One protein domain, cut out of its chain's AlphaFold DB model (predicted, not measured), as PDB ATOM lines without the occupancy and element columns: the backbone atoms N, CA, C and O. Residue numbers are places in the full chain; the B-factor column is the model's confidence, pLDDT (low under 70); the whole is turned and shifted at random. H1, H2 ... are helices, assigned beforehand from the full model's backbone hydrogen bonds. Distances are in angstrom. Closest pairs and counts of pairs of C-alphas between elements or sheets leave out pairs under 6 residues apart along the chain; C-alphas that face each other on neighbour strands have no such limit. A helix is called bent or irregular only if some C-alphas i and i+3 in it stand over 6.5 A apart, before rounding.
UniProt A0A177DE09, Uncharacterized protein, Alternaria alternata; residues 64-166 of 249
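What this domain is: This is residues 64 to 166 of the 249 residues of an uncharacterized protein of Alternaria alternata (UniProt A0A177DE09). Six helices stand in two rows of three, the chain zigzagging between the rows: H1, H3 and H5 lie side by side in one row, and H2, H4 and H6 in the other. The helices of each row run one way and those of the other row roughly the opposite way, with H6 slanting away from H4. The printed part has 103 residues with six named helices and no named strand, in the order H1 to H6, and its class is all helix. It is compact, with a radius of gyration of the C-alphas of 13.1 A and spans of 42, 30 and 22 A.

Where its parts are: H1, residues 64 to 78, begins with C-alpha 64 at (44.144, 36.890, -41.589) and is 19.2 A long. H1 is irregular, but only just: C-alphas 73 and 76 are 6.8 A apart. H2 is residues 81 to 89. H3, residues 94 to 104, is 15.3 A long and neither bent nor irregular, but only just: C-alphas 99 and 102 are 6.3 A apart. H4, residues 108 to 123, is 22.4 A long and begins with C-alpha 108 at (38.596, 27.799, -21.684). H5, residues 129 to 141, is 18.4 A long. H6, residues 148 to 166, is the longest at 27.0 A and ends with C-alpha 166 at (26.425, 9.504, -41.269).

How they stand to each other: H3, H4, H5 and H6 form an up-and-down bundle, each running against the one before it. H4 is the hub, touching four helices. H4 and H6 touch, the same way, at a tilt of 37 degrees, only just steep; their closest C-alphas, of Ser 119 and Ile 157, are 4.3 A apart. H2 and H4 touch, the C-alphas of Leu 87 and Asn 117 being closest at 6.2 A. H4 and H5 form a hairpin and only just touch, with 3 pairs of C-alphas within 8 A, through residues 118 to 122 and 129 to 132 alone; Ser 122 and Leu 132 have the closest C-alphas, 7.4 A apart. H3 and H4 touch only at the corner, and only just, with 3 pairs of C-alphas within 8 A; the closest are those of Leu 104 and Val 110, 7.1 A apart. H5 and H6, also a hairpin, touch through residues 136 to 140 and 149 to 153 alone, closest at the C-alphas of Leu 139 and Tyr 150, 5.6 A. H3 and H5 touch, the same way at a shallow tilt of 19 degrees, closest at the C-alphas of Leu 94 and Met 135, 5.7 A. H1 and H3 touch, the same way at 20 degrees, a shallow tilt, closest at the C-alphas of Ser 65 and Asp 96, 5.6 A. H1 and H6 are apart. Every O i to N i+4 pair is within hydrogen-bond range in H2, H4, H5 and H6, against 9 of 11 in H1 and 5 of 7 in H3.

The domain as a whole: The two C-alphas farthest apart, of Leu 77 and Tyr 166, are 42.4 A from each other. The printed part has no cut and no long link. The mean pLDDT of the printed part is 81.4, and residues 64 to 66, 74 to 78 and 142 to 146 are under 70.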
ATOM      1  N   PHE A  64      45.088  37.313 -42.627       59.56
ATOM      2  CA  PHE A  64      44.144  36.890 -41.589       59.56
ATOM      3  C   PHE A  64      44.814  36.832 -40.194       59.56
ATOM      4  O   PHE A  64      44.253  37.294 -39.205       59.56
ATOM      5  N   SER A  65      46.109  36.497 -40.158       64.00
ATOM      6  CA  SER A  65      46.985  36.617 -38.983       64.00
ATOM      7  C   SER A  65      47.061  38.033 -38.374       64.00
ATOM      8  O   SER A  65      47.112  38.183 -37.154       64.00
ATOM      9  N   ALA A  66      47.068  39.099 -39.181       68.06
ATOM     10  CA  ALA A  66      47.047  40.483 -38.702       68.06
ATOM     11  C   ALA A  66      45.700  40.851 -38.060       68.06
ATOM     12  O   ALA A  66      45.688  41.539 -37.038       68.06
ATOM     13  N   LEU A  67      44.586  40.348 -38.606       72.75
ATOM     14  CA  LEU A  67      43.263  40.490 -37.997       72.75
ATOM     15  C   LEU A  67      43.213  39.768 -36.647       72.75
ATOM     16  O   LEU A  67      42.798  40.361 -35.654       72.75
ATOM     17  N   MET A  68      43.715  38.535 -36.578       75.62
ATOM     18  CA  MET A  68      43.747  37.767 -35.333       75.62
ATOM     19  C   MET A  68      44.627  38.430 -34.269       75.62
ATOM     20  O   MET A  68      44.209  38.557 -33.122       75.62
ATOM     21  N   LYS A  69      45.796  38.966 -34.639       74.38
ATOM     22  CA  LYS A  69      46.644  39.758 -33.727       74.38
ATOM     23  C   LYS A  69      45.946  41.023 -33.223       74.38
ATOM     24  O   LYS A  69      46.090  41.369 -32.050       74.38
ATOM     25  N   HIS A  70      45.178  41.697 -34.080       74.12
ATOM     26  CA  HIS A  70      44.370  42.853 -33.692       74.12
ATOM     27  C   HIS A  70      43.251  42.455 -32.720       74.12
ATOM     28  O   HIS A  70      43.109  43.075 -31.672       74.12
ATOM     29  N   MET A  71      42.511  41.381 -33.007       71.00
ATOM     30  CA  MET A  71      41.442  40.881 -32.132       71.00
ATOM     31  C   MET A  71      41.972  40.399 -30.775       71.00
ATOM     32  O   MET A  71      41.353  40.658 -29.747       71.00
ATOM     33  N   VAL A  72      43.151  39.768 -30.752       73.94
ATOM     34  CA  VAL A  72      43.856  39.396 -29.514       73.94
ATOM     35  C   VAL A  72      44.294  40.624 -28.716       73.94
ATOM     36  O   VAL A  72      44.252  40.610 -27.491       73.94
ATOM     37  N   SER A  73      44.669  41.709 -29.392       73.94
ATOM     38  CA  SER A  73      45.034  42.966 -28.732       73.94
ATOM     39  C   SER A  73      43.808  43.721 -28.193       73.94
ATOM     40  O   SER A  73      43.875  44.320 -27.120       73.94
ATOM     41  N   GLU A  74      42.673  43.663 -28.895       67.50
ATOM     42  CA  GLU A  74      41.415  44.322 -28.506       67.50
ATOM     43  C   GLU A  74      40.563  43.532 -27.502       67.50
ATOM     44  O   GLU A  74      39.613  44.072 -26.935       67.50
ATOM     45  N   LEU A  75      40.935  42.288 -27.197       66.81
ATOM     46  CA  LEU A  75      40.296  41.456 -26.173       66.81
ATOM     47  C   LEU A  75      40.191  42.147 -24.803       66.81
ATOM     48  O   LEU A  75      39.228  41.921 -24.072       66.81
ATOM     49  N   LEU A  76      41.133  43.041 -24.479       58.00
ATOM     50  CA  LEU A  76      41.114  43.851 -23.254       58.00
ATOM     51  C   LEU A  76      40.040  44.960 -23.255       58.00
ATOM     52  O   LEU A  76      39.670  45.434 -22.184       58.00
ATOM     53  N   LEU A  77      39.556  45.382 -24.426       59.62
ATOM     54  CA  LEU A  77      38.615  46.498 -24.603       59.62
ATOM     55  C   LEU A  77      37.181  46.020 -24.865       59.62
ATOM     56  O   LEU A  77      36.239  46.579 -24.305       59.62
ATOM     57  N   THR A  78      37.007  44.993 -25.698       62.72
ATOM     58  CA  THR A  78      35.684  44.520 -26.153       62.72
ATOM     59  C   THR A  78      35.280  43.151 -25.601       62.72
ATOM     60  O   THR A  78      34.134  42.732 -25.776       62.72
ATOM     61  N   GLY A  79      36.191  42.453 -24.915       72.69
ATOM     62  CA  GLY A  79      35.978  41.096 -24.409       72.69
ATOM     63  C   GLY A  79      36.058  40.011 -25.492       72.69
ATOM     64  O   GLY A  79      36.387  40.277 -26.645       72.69
ATOM     65  N   GLU A  80      35.748  38.765 -25.113       80.12
ATOM     66  CA  GLU A  80      35.983  37.561 -25.936       80.12
ATOM     67  C   GLU A  80      34.920  37.302 -27.018       80.12
ATOM     68  O   GLU A  80      35.145  36.521 -27.940       80.12
ATOM     69  N   ARG A  81      33.754  37.959 -26.946       79.69
ATOM     70  CA  ARG A  81      32.614  37.688 -27.844       79.69
ATOM     71  C   ARG A  81      32.929  37.809 -29.342       79.69
ATOM     72  O   ARG A  81      32.564  36.882 -30.061       79.69
ATOM     73  N   PRO A  82      33.587  38.880 -29.831       79.50
ATOM     74  CA  PRO A  82      33.873  39.017 -31.260       79.50
ATOM     75  C   PRO A  82      34.764  37.887 -31.780       79.50
ATOM     76  O   PRO A  82      34.600  37.424 -32.905       79.50
ATOM     77  N   LEU A  83      35.690  37.416 -30.941       82.81
ATOM     78  CA  LEU A  83      36.564  36.295 -31.258       82.81
ATOM     79  C   LEU A  83      35.790  34.976 -31.311       82.81
ATOM     80  O   LEU A  83      35.954  34.219 -32.260       82.81
ATOM     81  N   LEU A  84      34.918  34.715 -30.335       84.38
ATOM     82  CA  LEU A  84      34.090  33.506 -30.322       84.38
ATOM     83  C   LEU A  84      33.155  33.436 -31.534       84.38
ATOM     84  O   LEU A  84      33.016  32.377 -32.139       84.38
ATOM     85  N   GLU A  85      32.550  34.562 -31.917       81.75
ATOM     86  CA  GLU A  85      31.717  34.644 -33.119       81.75
ATOM     87  C   GLU A  85      32.544  34.377 -34.381       81.75
ATOM     88  O   GLU A  85      32.141  33.595 -35.239       81.75
ATOM     89  N   HIS A  86      33.745  34.945 -34.468       83.19
ATOM     90  CA  HIS A  86      34.649  34.680 -35.581       83.19
ATOM     91  C   HIS A  86      35.019  33.192 -35.695       83.19
ATOM     92  O   HIS A  86      34.930  32.612 -36.778       83.19
ATOM     93  N   LEU A  87      35.358  32.563 -34.566       87.19
ATOM     94  CA  LEU A  87      35.662  31.133 -34.464       87.19
ATOM     95  C   LEU A  87      34.441  30.233 -34.708       87.19
ATOM     96  O   LEU A  87      34.600  29.023 -34.839       87.19
ATOM     97  N   LEU A  88      33.221  30.762 -34.763       84.31
ATOM     98  CA  LEU A  88      32.045  29.964 -35.105       84.31
ATOM     99  C   LEU A  88      31.865  29.842 -36.624       84.31
ATOM    100  O   LEU A  88      31.483  28.784 -37.118       84.31
ATOM    101  N   TRP A  89      32.144  30.920 -37.360       82.94
ATOM    102  CA  TRP A  89      31.747  31.042 -38.766       82.94
ATOM    103  C   TRP A  89      32.886  30.870 -39.770       82.94
ATOM    104  O   TRP A  89      32.610  30.628 -40.944       82.94
ATOM    105  N   ARG A  90      34.152  31.013 -39.355       84.81
ATOM    106  CA  ARG A  90      35.295  31.007 -40.283       84.81
ATOM    107  C   ARG A  90      36.308  29.913 -39.964       84.81
ATOM    108  O   ARG A  90      36.640  29.751 -38.790       84.81
ATOM    109  N   PRO A  91      36.829  29.196 -40.976       85.75
ATOM    110  CA  PRO A  91      37.881  28.215 -40.758       85.75
ATOM    111  C   PRO A  91      39.140  28.916 -40.253       85.75
ATOM    112  O   PRO A  91      39.581  29.916 -40.819       85.75
ATOM    113  N   VAL A  92      39.702  28.384 -39.175       89.00
ATOM    114  CA  VAL A  92      40.958  28.869 -38.607       89.00
ATOM    115  C   VAL A  92      42.135  28.309 -39.408       89.00
ATOM    116  O   VAL A  92      42.127  27.137 -39.782       89.00
ATOM    117  N   MET A  93      43.161  29.130 -39.653       89.12
ATOM    118  CA  MET A  93      44.394  28.715 -40.325       89.12
ATOM    119  C   MET A  93      45.500  28.431 -39.306       89.12
ATOM    120  O   MET A  93      45.456  28.865 -38.154       89.12
ATOM    121  N   LEU A  94      46.541  27.713 -39.737       89.00
ATOM    122  CA  LEU A  94      47.663  27.342 -38.867       89.00
ATOM    123  C   LEU A  94      48.298  28.570 -38.192       89.00
ATOM    124  O   LEU A  94      48.513  28.572 -36.982       89.00
ATOM    125  N   ALA A  95      48.500  29.645 -38.960       87.31
ATOM    126  CA  ALA A  95      49.068  30.904 -38.478       87.31
ATOM    127  C   ALA A  95      48.245  31.569 -37.358       87.31
ATOM    128  O   ALA A  95      48.769  32.395 -36.612       87.31
ATOM    129  N   ASP A  96      46.960  31.243 -37.242       86.94
ATOM    130  CA  ASP A  96      46.090  31.792 -36.205       86.94
ATOM    131  C   ASP A  96      46.146  30.948 -34.951       86.94
ATOM    132  O   ASP A  96      46.175  31.503 -33.860       86.94
ATOM    133  N   VAL A  97      46.228  29.623 -35.093       89.12
ATOM    134  CA  VAL A  97      46.476  28.709 -33.971       89.12
ATOM    135  C   VAL A  97      47.804  29.068 -33.297       89.12
ATOM    136  O   VAL A  97      47.859  29.192 -32.075       89.12
ATOM    137  N   GLU A  98      48.843  29.361 -34.082       88.88
ATOM    138  CA  GLU A  98      50.143  29.830 -33.581       88.88
ATOM    139  C   GLU A  98      50.057  31.116 -32.741       88.88
ATOM    140  O   GLU A  98      50.883  31.330 -31.855       88.88
ATOM    141  N   VAL A  99      49.069  31.978 -32.999       87.06
ATOM    142  CA  VAL A  99      48.865  33.239 -32.266       87.06
ATOM    143  C   VAL A  99      47.904  33.053 -31.091       87.06
ATOM    144  O   VAL A  99      48.161  33.553 -29.998       87.06
ATOM    145  N   LEU A 100      46.795  32.347 -31.309       87.00
ATOM    146  CA  LEU A 100      45.695  32.195 -30.363       87.00
ATOM    147  C   LEU A 100      46.068  31.319 -29.179       87.00
ATOM    148  O   LEU A 100      45.823  31.715 -28.043       87.00
ATOM    149  N   VAL A 101      46.660  30.151 -29.434       87.44
ATOM    150  CA  VAL A 101      46.940  29.172 -28.380       87.44
ATOM    151  C   VAL A 101      47.856  29.768 -27.304       87.44
ATOM    152  O   VAL A 101      47.442  29.791 -26.147       87.44
ATOM    153  N   PRO A 102      49.040  30.338 -27.608       85.56
ATOM    154  CA  PRO A 102      49.885  30.902 -26.555       85.56
ATOM    155  C   PRO A 102      49.277  32.146 -25.890       85.56
ATOM    156  O   PRO A 102      49.535  32.394 -24.713       85.56
ATOM    157  N   ALA A 103      48.474  32.937 -26.611       83.38
ATOM    158  CA  ALA A 103      47.890  34.163 -26.071       83.38
ATOM    159  C   ALA A 103      46.678  33.907 -25.161       83.38
ATOM    160  O   ALA A 103      46.458  34.656 -24.208       83.38
ATOM    161  N   LEU A 104      45.886  32.871 -25.453       84.88
ATOM    162  CA  LEU A 104      44.556  32.666 -24.876       84.88
ATOM    163  C   LEU A 104      44.352  31.279 -24.269       84.88
ATOM    164  O   LEU A 104      43.220  30.939 -23.941       84.88
ATOM    165  N   ILE A 105      45.420  30.512 -24.019       84.50
ATOM    166  CA  ILE A 105      45.308  29.182 -23.394       84.50
ATOM    167  C   ILE A 105      44.533  29.189 -22.068       84.50
ATOM    168  O   ILE A 105      43.850  28.227 -21.733       84.50
ATOM    169  N   LYS A 106      44.586  30.295 -21.314       83.88
ATOM    170  CA  LYS A 106      43.858  30.437 -20.043       83.88
ATOM    171  C   LYS A 106      42.346  30.620 -20.221       83.88
ATOM    172  O   LYS A 106      41.609  30.488 -19.247       83.88
ATOM    173  N   SER A 107      41.886  30.955 -21.425       85.38
ATOM    174  CA  SER A 107      40.470  31.126 -21.733       85.38
ATOM    175  C   SER A 107      39.883  29.814 -22.246       85.38
ATOM    176  O   SER A 107      39.969  29.491 -23.430       85.38
ATOM    177  N   ALA A 108      39.250  29.062 -21.341       82.06
ATOM    178  CA  ALA A 108      38.596  27.799 -21.684       82.06
ATOM    179  C   ALA A 108      37.551  27.978 -22.797       82.06
ATOM    180  O   ALA A 108      37.523  27.195 -23.736       82.06
ATOM    181  N   ALA A 109      36.761  29.057 -22.760       84.06
ATOM    182  CA  ALA A 109      35.731  29.316 -23.764       84.06
ATOM    183  C   ALA A 109      36.312  29.482 -25.180       84.06
ATOM    184  O   ALA A 109      35.773  28.931 -26.140       84.06
ATOM    185  N   VAL A 110      37.416  30.225 -25.315       86.56
ATOM    186  CA  VAL A 110      38.081  30.427 -26.611       86.56
ATOM    187  C   VAL A 110      38.739  29.139 -27.090       86.56
ATOM    188  O   VAL A 110      38.616  28.801 -28.266       86.56
ATOM    189  N   MET A 111      39.404  28.406 -26.196       88.12
ATOM    190  CA  MET A 111      40.073  27.152 -26.541       88.12
ATOM    191  C   MET A 111      39.082  26.053 -26.933       88.12
ATOM    192  O   MET A 111      39.296  25.376 -27.938       88.12
ATOM    193  N   ASP A 112      37.964  25.931 -26.218       85.56
ATOM    194  CA  ASP A 112      36.880  25.011 -26.564       85.56
ATOM    195  C   ASP A 112      36.308  25.352 -27.943       85.56
ATOM    196  O   ASP A 112      36.189  24.483 -28.809       85.56
ATOM    197  N   GLN A 113      36.013  26.631 -28.198       87.94
ATOM    198  CA  GLN A 113      35.480  27.062 -29.489       87.94
ATOM    199  C   GLN A 113      36.487  26.857 -30.632       87.94
ATOM    200  O   GLN A 113      36.094  26.463 -31.730       87.94
ATOM    201  N   LEU A 114      37.782  27.071 -30.381       90.44
ATOM    202  CA  LEU A 114      38.860  26.794 -31.331       90.44
ATOM    203  C   LEU A 114      38.931  25.300 -31.678       90.44
ATOM    204  O   LEU A 114      39.027  24.944 -32.851       90.44
ATOM    205  N   ILE A 115      38.840  24.422 -30.677       89.50
ATOM    206  CA  ILE A 115      38.827  22.970 -30.883       89.50
ATOM    207  C   ILE A 115      37.626  22.558 -31.734       89.50
ATOM    208  O   ILE A 115      37.771  21.773 -32.678       89.50
ATOM    209  N   VAL A 116      36.444  23.090 -31.424       87.19
ATOM    210  CA  VAL A 116      35.231  22.784 -32.183       87.19
ATOM    211  C   VAL A 116      35.357  23.276 -33.626       87.19
ATOM    212  O   VAL A 116      35.017  22.531 -34.543       87.19
ATOM    213  N   ASN A 117      35.911  24.473 -33.842       92.62
ATOM    214  CA  ASN A 117      36.187  25.006 -35.175       92.62
ATOM    215  C   ASN A 117      37.089  24.063 -35.985       92.62
ATOM    216  O   ASN A 117      36.685  23.592 -37.049       92.62
ATOM    217  N   ILE A 118      38.267  23.728 -35.447       91.62
ATOM    218  CA  ILE A 118      39.233  22.838 -36.105       91.62
ATOM    219  C   ILE A 118      38.572  21.497 -36.442       91.62
ATOM    220  O   ILE A 118      38.707  20.997 -37.556       91.62
ATOM    221  N   SER A 119      37.811  20.935 -35.501       87.31
ATOM    222  CA  SER A 119      37.137  19.643 -35.672       87.31
ATOM    223  C   SER A 119      36.097  19.675 -36.790       87.31
ATOM    224  O   SER A 119      36.094  18.807 -37.663       87.31
ATOM    225  N   TYR A 120      35.242  20.697 -36.788       86.75
ATOM    226  CA  TYR A 120      34.183  20.867 -37.776       86.75
ATOM    227  C   TYR A 120      34.753  21.095 -39.180       86.75
ATOM    228  O   TYR A 120      34.434  20.356 -40.113       86.75
ATOM    229  N   PHE A 121      35.653  22.068 -39.339       88.38
ATOM    230  CA  PHE A 121      36.220  22.412 -40.645       88.38
ATOM    231  C   PHE A 121      37.181  21.341 -41.180       88.38
ATOM    232  O   PHE A 121      37.270  21.148 -42.395       88.38
ATOM    233  N   SER A 122      37.837  20.573 -40.304       90.19
ATOM    234  CA  SER A 122      38.574  19.372 -40.706       90.19
ATOM    235  C   SER A 122      37.647  18.278 -41.238       90.19
ATOM    236  O   SER A 122      37.941  17.699 -42.283       90.19
ATOM    237  N   ALA A 123      36.513  18.017 -40.575       84.94
ATOM    238  CA  ALA A 123      35.551  17.011 -41.027       84.94
ATOM    239  C   ALA A 123      34.930  17.356 -42.391       84.94
ATOM    240  O   ALA A 123      34.625  16.453 -43.167       84.94
ATOM    241  N   LEU A 124      34.805  18.650 -42.705       83.56
ATOM    242  CA  LEU A 124      34.388  19.145 -44.022       83.56
ATOM    243  C   LEU A 124      35.488  19.078 -45.097       83.56
ATOM    244  O   LEU A 124      35.222  19.382 -46.257       83.56
ATOM    245  N   GLY A 125      36.724  18.724 -44.735       84.75
ATOM    246  CA  GLY A 125      37.868  18.709 -45.651       84.75
ATOM    247  C   GLY A 125      38.405  20.098 -46.014       84.75
ATOM    248  O   GLY A 125      39.157  20.221 -46.979       84.75
ATOM    249  N   LEU A 126      38.034  21.137 -45.260       86.88
ATOM    250  CA  LEU A 126      38.477  22.520 -45.484       86.88
ATOM    251  C   LEU A 126      39.835  22.819 -44.838       86.88
ATOM    252  O   LEU A 126      40.496  23.779 -45.226       86.88
ATOM    253  N   ILE A 127      40.273  21.979 -43.896       87.88
ATOM    254  CA  ILE A 127      41.618  22.021 -43.318       87.88
ATOM    255  C   ILE A 127      42.435  20.859 -43.903       87.88
ATOM    256  O   ILE A 127      42.074  19.696 -43.686       87.88
ATOM    257  N   PRO A 128      43.533  21.133 -44.633       88.62
ATOM    258  CA  PRO A 128      44.430  20.097 -45.129       88.62
ATOM    259  C   PRO A 128      45.010  19.247 -43.992       88.62
ATOM    260  O   PRO A 128      45.339  19.758 -42.926       88.62
ATOM    261  N   SER A 129      45.212  17.947 -44.227       86.62
ATOM    262  CA  SER A 129      45.706  17.034 -43.182       86.62
ATOM    263  C   SER A 129      47.070  17.437 -42.609       86.62
ATOM    264  O   SER A 129      47.290  17.264 -41.417       86.62
ATOM    265  N   HIS A 130      47.960  18.008 -43.432       89.44
ATOM    266  CA  HIS A 130      49.257  18.500 -42.959       89.44
ATOM    267  C   HIS A 130      49.091  19.693 -42.007       89.44
ATOM    268  O   HIS A 130      49.651  19.681 -40.916       89.44
ATOM    269  N   ASP A 131      48.259  20.675 -42.364       90.44
ATOM    270  CA  ASP A 131      47.972  21.823 -41.500       90.44
ATOM    271  C   ASP A 131      47.314  21.386 -40.191       90.44
ATOM    272  O   ASP A 131      47.689  21.868 -39.127       90.44
ATOM    273  N   LEU A 132      46.393  20.420 -40.247       90.75
ATOM    274  CA  LEU A 132      45.753  19.861 -39.059       90.75
ATOM    275  C   LEU A 132      46.768  19.236 -38.094       90.75
ATOM    276  O   LEU A 132      46.698  19.475 -36.892       90.75
ATOM    277  N   GLU A 133      47.713  18.441 -38.598       88.69
ATOM    278  CA  GLU A 133      48.769  17.855 -37.765       88.69
ATOM    279  C   GLU A 133      49.609  18.940 -37.087       88.69
ATOM    280  O   GLU A 133      49.854  18.863 -35.882       88.69
ATOM    281  N   HIS A 134      49.975  19.991 -37.823       88.44
ATOM    282  CA  HIS A 134      50.697  21.132 -37.266       88.44
ATOM    283  C   HIS A 134      49.873  21.885 -36.209       88.44
ATOM    284  O   HIS A 134      50.384  22.165 -35.125       88.44
ATOM    285  N   MET A 135      48.585  22.136 -36.454       91.44
ATOM    286  CA  MET A 135      47.681  22.754 -35.476       91.44
ATOM    287  C   MET A 135      47.587  21.925 -34.189       91.44
ATOM    288  O   MET A 135      47.644  22.470 -33.088       91.44
ATOM    289  N   LEU A 136      47.489  20.599 -34.312       88.44
ATOM    290  CA  LEU A 136      47.451  19.689 -33.170       88.44
ATOM    291  C   LEU A 136      48.771  19.676 -32.389       88.44
ATOM    292  O   LEU A 136      48.742  19.579 -31.164       88.44
ATOM    293  N   ILE A 137      49.918  19.805 -33.064       87.12
ATOM    294  CA  ILE A 137      51.221  19.958 -32.400       87.12
ATOM    295  C   ILE A 137      51.245  21.241 -31.566       87.12
ATOM    296  O   ILE A 137      51.698  21.204 -30.424       87.12
ATOM    297  N   HIS A 138      50.709  22.352 -32.079       85.12
ATOM    298  CA  HIS A 138      50.606  23.588 -31.297       85.12
ATOM    299  C   HIS A 138      49.705  23.438 -30.069       85.12
ATOM    300  O   HIS A 138      50.002  24.036 -29.042       85.12
ATOM    301  N   LEU A 139      48.663  22.606 -30.123       83.69
ATOM    302  CA  LEU A 139      47.824  22.313 -28.954       83.69
ATOM    303  C   LEU A 139      48.515  21.421 -27.907       83.69
ATOM    304  O   LEU A 139      48.125  21.466 -26.747       83.69
ATOM    305  N   ILE A 140      49.524  20.630 -28.294       80.31
ATOM    306  CA  ILE A 140      50.366  19.844 -27.366       80.31
ATOM    307  C   ILE A 140      51.481  20.708 -26.765       80.31
ATOM    308  O   ILE A 140      51.876  20.528 -25.620       80.31
ATOM    309  N   ALA A 141      52.053  21.607 -27.567       70.50
ATOM    310  CA  ALA A 141      53.279  22.321 -27.220       70.50
ATOM    311  C   ALA A 141      53.083  23.426 -26.171       70.50
ATOM    312  O   ALA A 141      54.071  23.969 -25.675       70.50
ATOM    313  N   VAL A 142      51.840  23.795 -25.866       66.38
ATOM    314  CA  VAL A 142      51.534  24.843 -24.891       66.38
ATOM    315  C   VAL A 142      51.149  24.191 -23.568       66.38
ATOM    316  O   VAL A 142      50.426  23.208 -23.584       66.38
ATOM    317  N   ASP A 143      51.690  24.757 -22.484       59.62
ATOM    318  CA  ASP A 143      51.709  24.407 -21.046       59.62
ATOM    319  C   ASP A 143      50.396  23.844 -20.440       59.62
ATOM    320  O   ASP A 143      49.848  24.365 -19.471       59.62
ATOM    321  N   ASP A 144      49.854  22.793 -21.045       67.19
ATOM    322  CA  ASP A 144      48.747  21.975 -20.570       67.19
ATOM    323  C   ASP A 144      49.359  20.717 -19.954       67.19
ATOM    324  O   ASP A 144      49.672  19.748 -20.650       67.19
ATOM    325  N   ASP A 145      49.546  20.748 -18.634       65.69
ATOM    326  CA  ASP A 145      50.213  19.710 -17.835       65.69
ATOM    327  C   ASP A 145      49.674  18.284 -18.076       65.69
ATOM    328  O   ASP A 145      50.331  17.297 -17.738       65.69
ATOM    329  N   GLN A 146      48.471  18.157 -18.643       66.38
ATOM    330  CA  GLN A 146      47.773  16.894 -18.878       66.38
ATOM    331  C   GLN A 146      47.446  16.635 -20.359       66.38
ATOM    332  O   GLN A 146      46.846  15.606 -20.675       66.38
ATOM    333  N   ASN A 147      47.838  17.521 -21.284       74.44
ATOM    334  CA  ASN A 147      47.472  17.449 -22.708       74.44
ATOM    335  C   ASN A 147      45.950  17.303 -22.948       74.44
ATOM    336  O   ASN A 147      45.517  16.663 -23.919       74.44
ATOM    337  N   HIS A 148      45.122  17.863 -22.064       78.12
ATOM    338  CA  HIS A 148      43.666  17.805 -22.164       78.12
ATOM    339  C   HIS A 148      43.147  18.417 -23.467       78.12
ATOM    340  O   HIS A 148      42.243  17.851 -24.088       78.12
ATOM    341  N   LEU A 149      43.727  19.529 -23.916       77.75
ATOM    342  CA  LEU A 149      43.344  20.220 -25.148       77.75
ATOM    343  C   LEU A 149      43.552  19.337 -26.378       77.75
ATOM    344  O   LEU A 149      42.660  19.201 -27.213       77.75
ATOM    345  N   TYR A 150      44.703  18.672 -26.461       82.31
ATOM    346  CA  TYR A 150      44.999  17.742 -27.544       82.31
ATOM    347  C   TYR A 150      44.072  16.521 -27.536       82.31
ATOM    348  O   TYR A 150      43.535  16.136 -28.581       82.31
ATOM    349  N   GLY A 151      43.863  15.913 -26.363       80.31
ATOM    350  CA  GLY A 151      42.959  14.770 -26.215       80.31
ATOM    351  C   GLY A 151      41.527  15.119 -26.626       80.31
ATOM    352  O   GLY A 151      40.900  14.383 -27.392       80.31
ATOM    353  N   THR A 152      41.049  16.286 -26.190       83.12
ATOM    354  CA  THR A 152      39.727  16.816 -26.540       83.12
ATOM    355  C   THR A 152      39.620  17.082 -28.038       83.12
ATOM    356  O   THR A 152      38.667  16.629 -28.670       83.12
ATOM    357  N   ALA A 153      40.630  17.716 -28.643       83.12
ATOM    358  CA  ALA A 153      40.656  17.975 -30.079       83.12
ATOM    359  C   ALA A 153      40.572  16.689 -30.905       83.12
ATOM    360  O   ALA A 153      39.751  16.587 -31.815       83.12
ATOM    361  N   LYS A 154      41.353  15.663 -30.551       85.62
ATOM    362  CA  LYS A 154      41.286  14.362 -31.225       85.62
ATOM    363  C   LYS A 154      39.909  13.710 -31.125       85.62
ATOM    364  O   LYS A 154      39.415  13.185 -32.123       85.62
ATOM    365  N   ALA A 155      39.300  13.730 -29.941       80.62
ATOM    366  CA  ALA A 155      37.973  13.159 -29.735       80.62
ATOM    367  C   ALA A 155      36.904  13.902 -30.554       80.62
ATOM    368  O   ALA A 155      36.076  13.262 -31.205       80.62
ATOM    369  N   CYS A 156      36.954  15.237 -30.577       82.31
ATOM    370  CA  CYS A 156      36.035  16.066 -31.354       82.31
ATOM    371  C   CYS A 156      36.193  15.863 -32.869       82.31
ATOM    372  O   CYS A 156      35.184  15.713 -33.557       82.31
ATOM    373  N   ILE A 157      37.423  15.775 -33.388       85.12
ATOM    374  CA  ILE A 157      37.681  15.479 -34.810       85.12
ATOM    375  C   ILE A 157      37.061  14.132 -35.200       85.12
ATOM    376  O   ILE A 157      36.384  14.025 -36.222       85.12
ATOM    377  N   GLU A 158      37.258  13.091 -34.385       84.38
ATOM    378  CA  GLU A 158      36.701  11.767 -34.669       84.38
ATOM    379  C   GLU A 158      35.167  11.765 -34.639       84.38
ATOM    380  O   GLU A 158      34.531  11.131 -35.486       84.38
ATOM    381  N   LEU A 159      34.570  12.489 -33.690       81.69
ATOM    382  CA  LEU A 159      33.124  12.644 -33.582       81.69
ATOM    383  C   LEU A 159      32.538  13.333 -34.821       81.69
ATOM    384  O   LEU A 159      31.611  12.798 -35.435       81.69
ATOM    385  N   GLU A 160      33.084  14.486 -35.213       81.69
ATOM    386  CA  GLU A 160      32.596  15.243 -36.372       81.69
ATOM    387  C   GLU A 160      32.817  14.477 -37.681       81.69
ATOM    388  O   GLU A 160      31.931  14.439 -38.537       81.69
ATOM    389  N   ARG A 161      33.923  13.735 -37.806       82.62
ATOM    390  CA  ARG A 161      34.156  12.831 -38.942       82.62
ATOM    391  C   ARG A 161      33.063  11.766 -39.061       82.62
ATOM    392  O   ARG A 161      32.530  11.548 -40.150       82.62
ATOM    393  N   ARG A 162      32.699  11.105 -37.956       82.12
ATOM    394  CA  ARG A 162      31.615  10.102 -37.941       82.12
ATOM    395  C   ARG A 162      30.262  10.727 -38.256       82.12
ATOM    396  O   ARG A 162      29.478  10.151 -39.010       82.12
ATOM    397  N   ARG A 163      29.989  11.910 -37.700       77.56
ATOM    398  CA  ARG A 163      28.761  12.664 -37.965       77.56
ATOM    399  C   ARG A 163      28.636  13.006 -39.448       77.56
ATOM    400  O   ARG A 163      27.577  12.775 -40.026       77.56
ATOM    401  N   HIS A 164      29.710  13.486 -40.069       78.56
ATOM    402  CA  HIS A 164      29.728  13.805 -41.494       78.56
ATOM    403  C   HIS A 164      29.472  12.561 -42.357       78.56
ATOM    404  O   HIS A 164      28.590  12.576 -43.214       78.56
ATOM    405  N   GLN A 165      30.141  11.442 -42.057       80.69
ATOM    406  CA  GLN A 165      29.910  10.161 -42.742       80.69
ATOM    407  C   GLN A 165      28.453   9.686 -42.639       80.69
ATOM    408  O   GLN A 165      27.886   9.180 -43.608       80.69
ATOM    409  N   TYR A 166      27.827   9.859 -41.473       77.94
ATOM    410  CA  TYR A 166      26.425   9.504 -41.269       77.94
ATOM    411  C   TYR A 166      25.467  10.410 -42.059       77.94
ATOM    412  O   TYR A 166      24.510   9.922 -42.663       77.94
TER     413      TYR A 166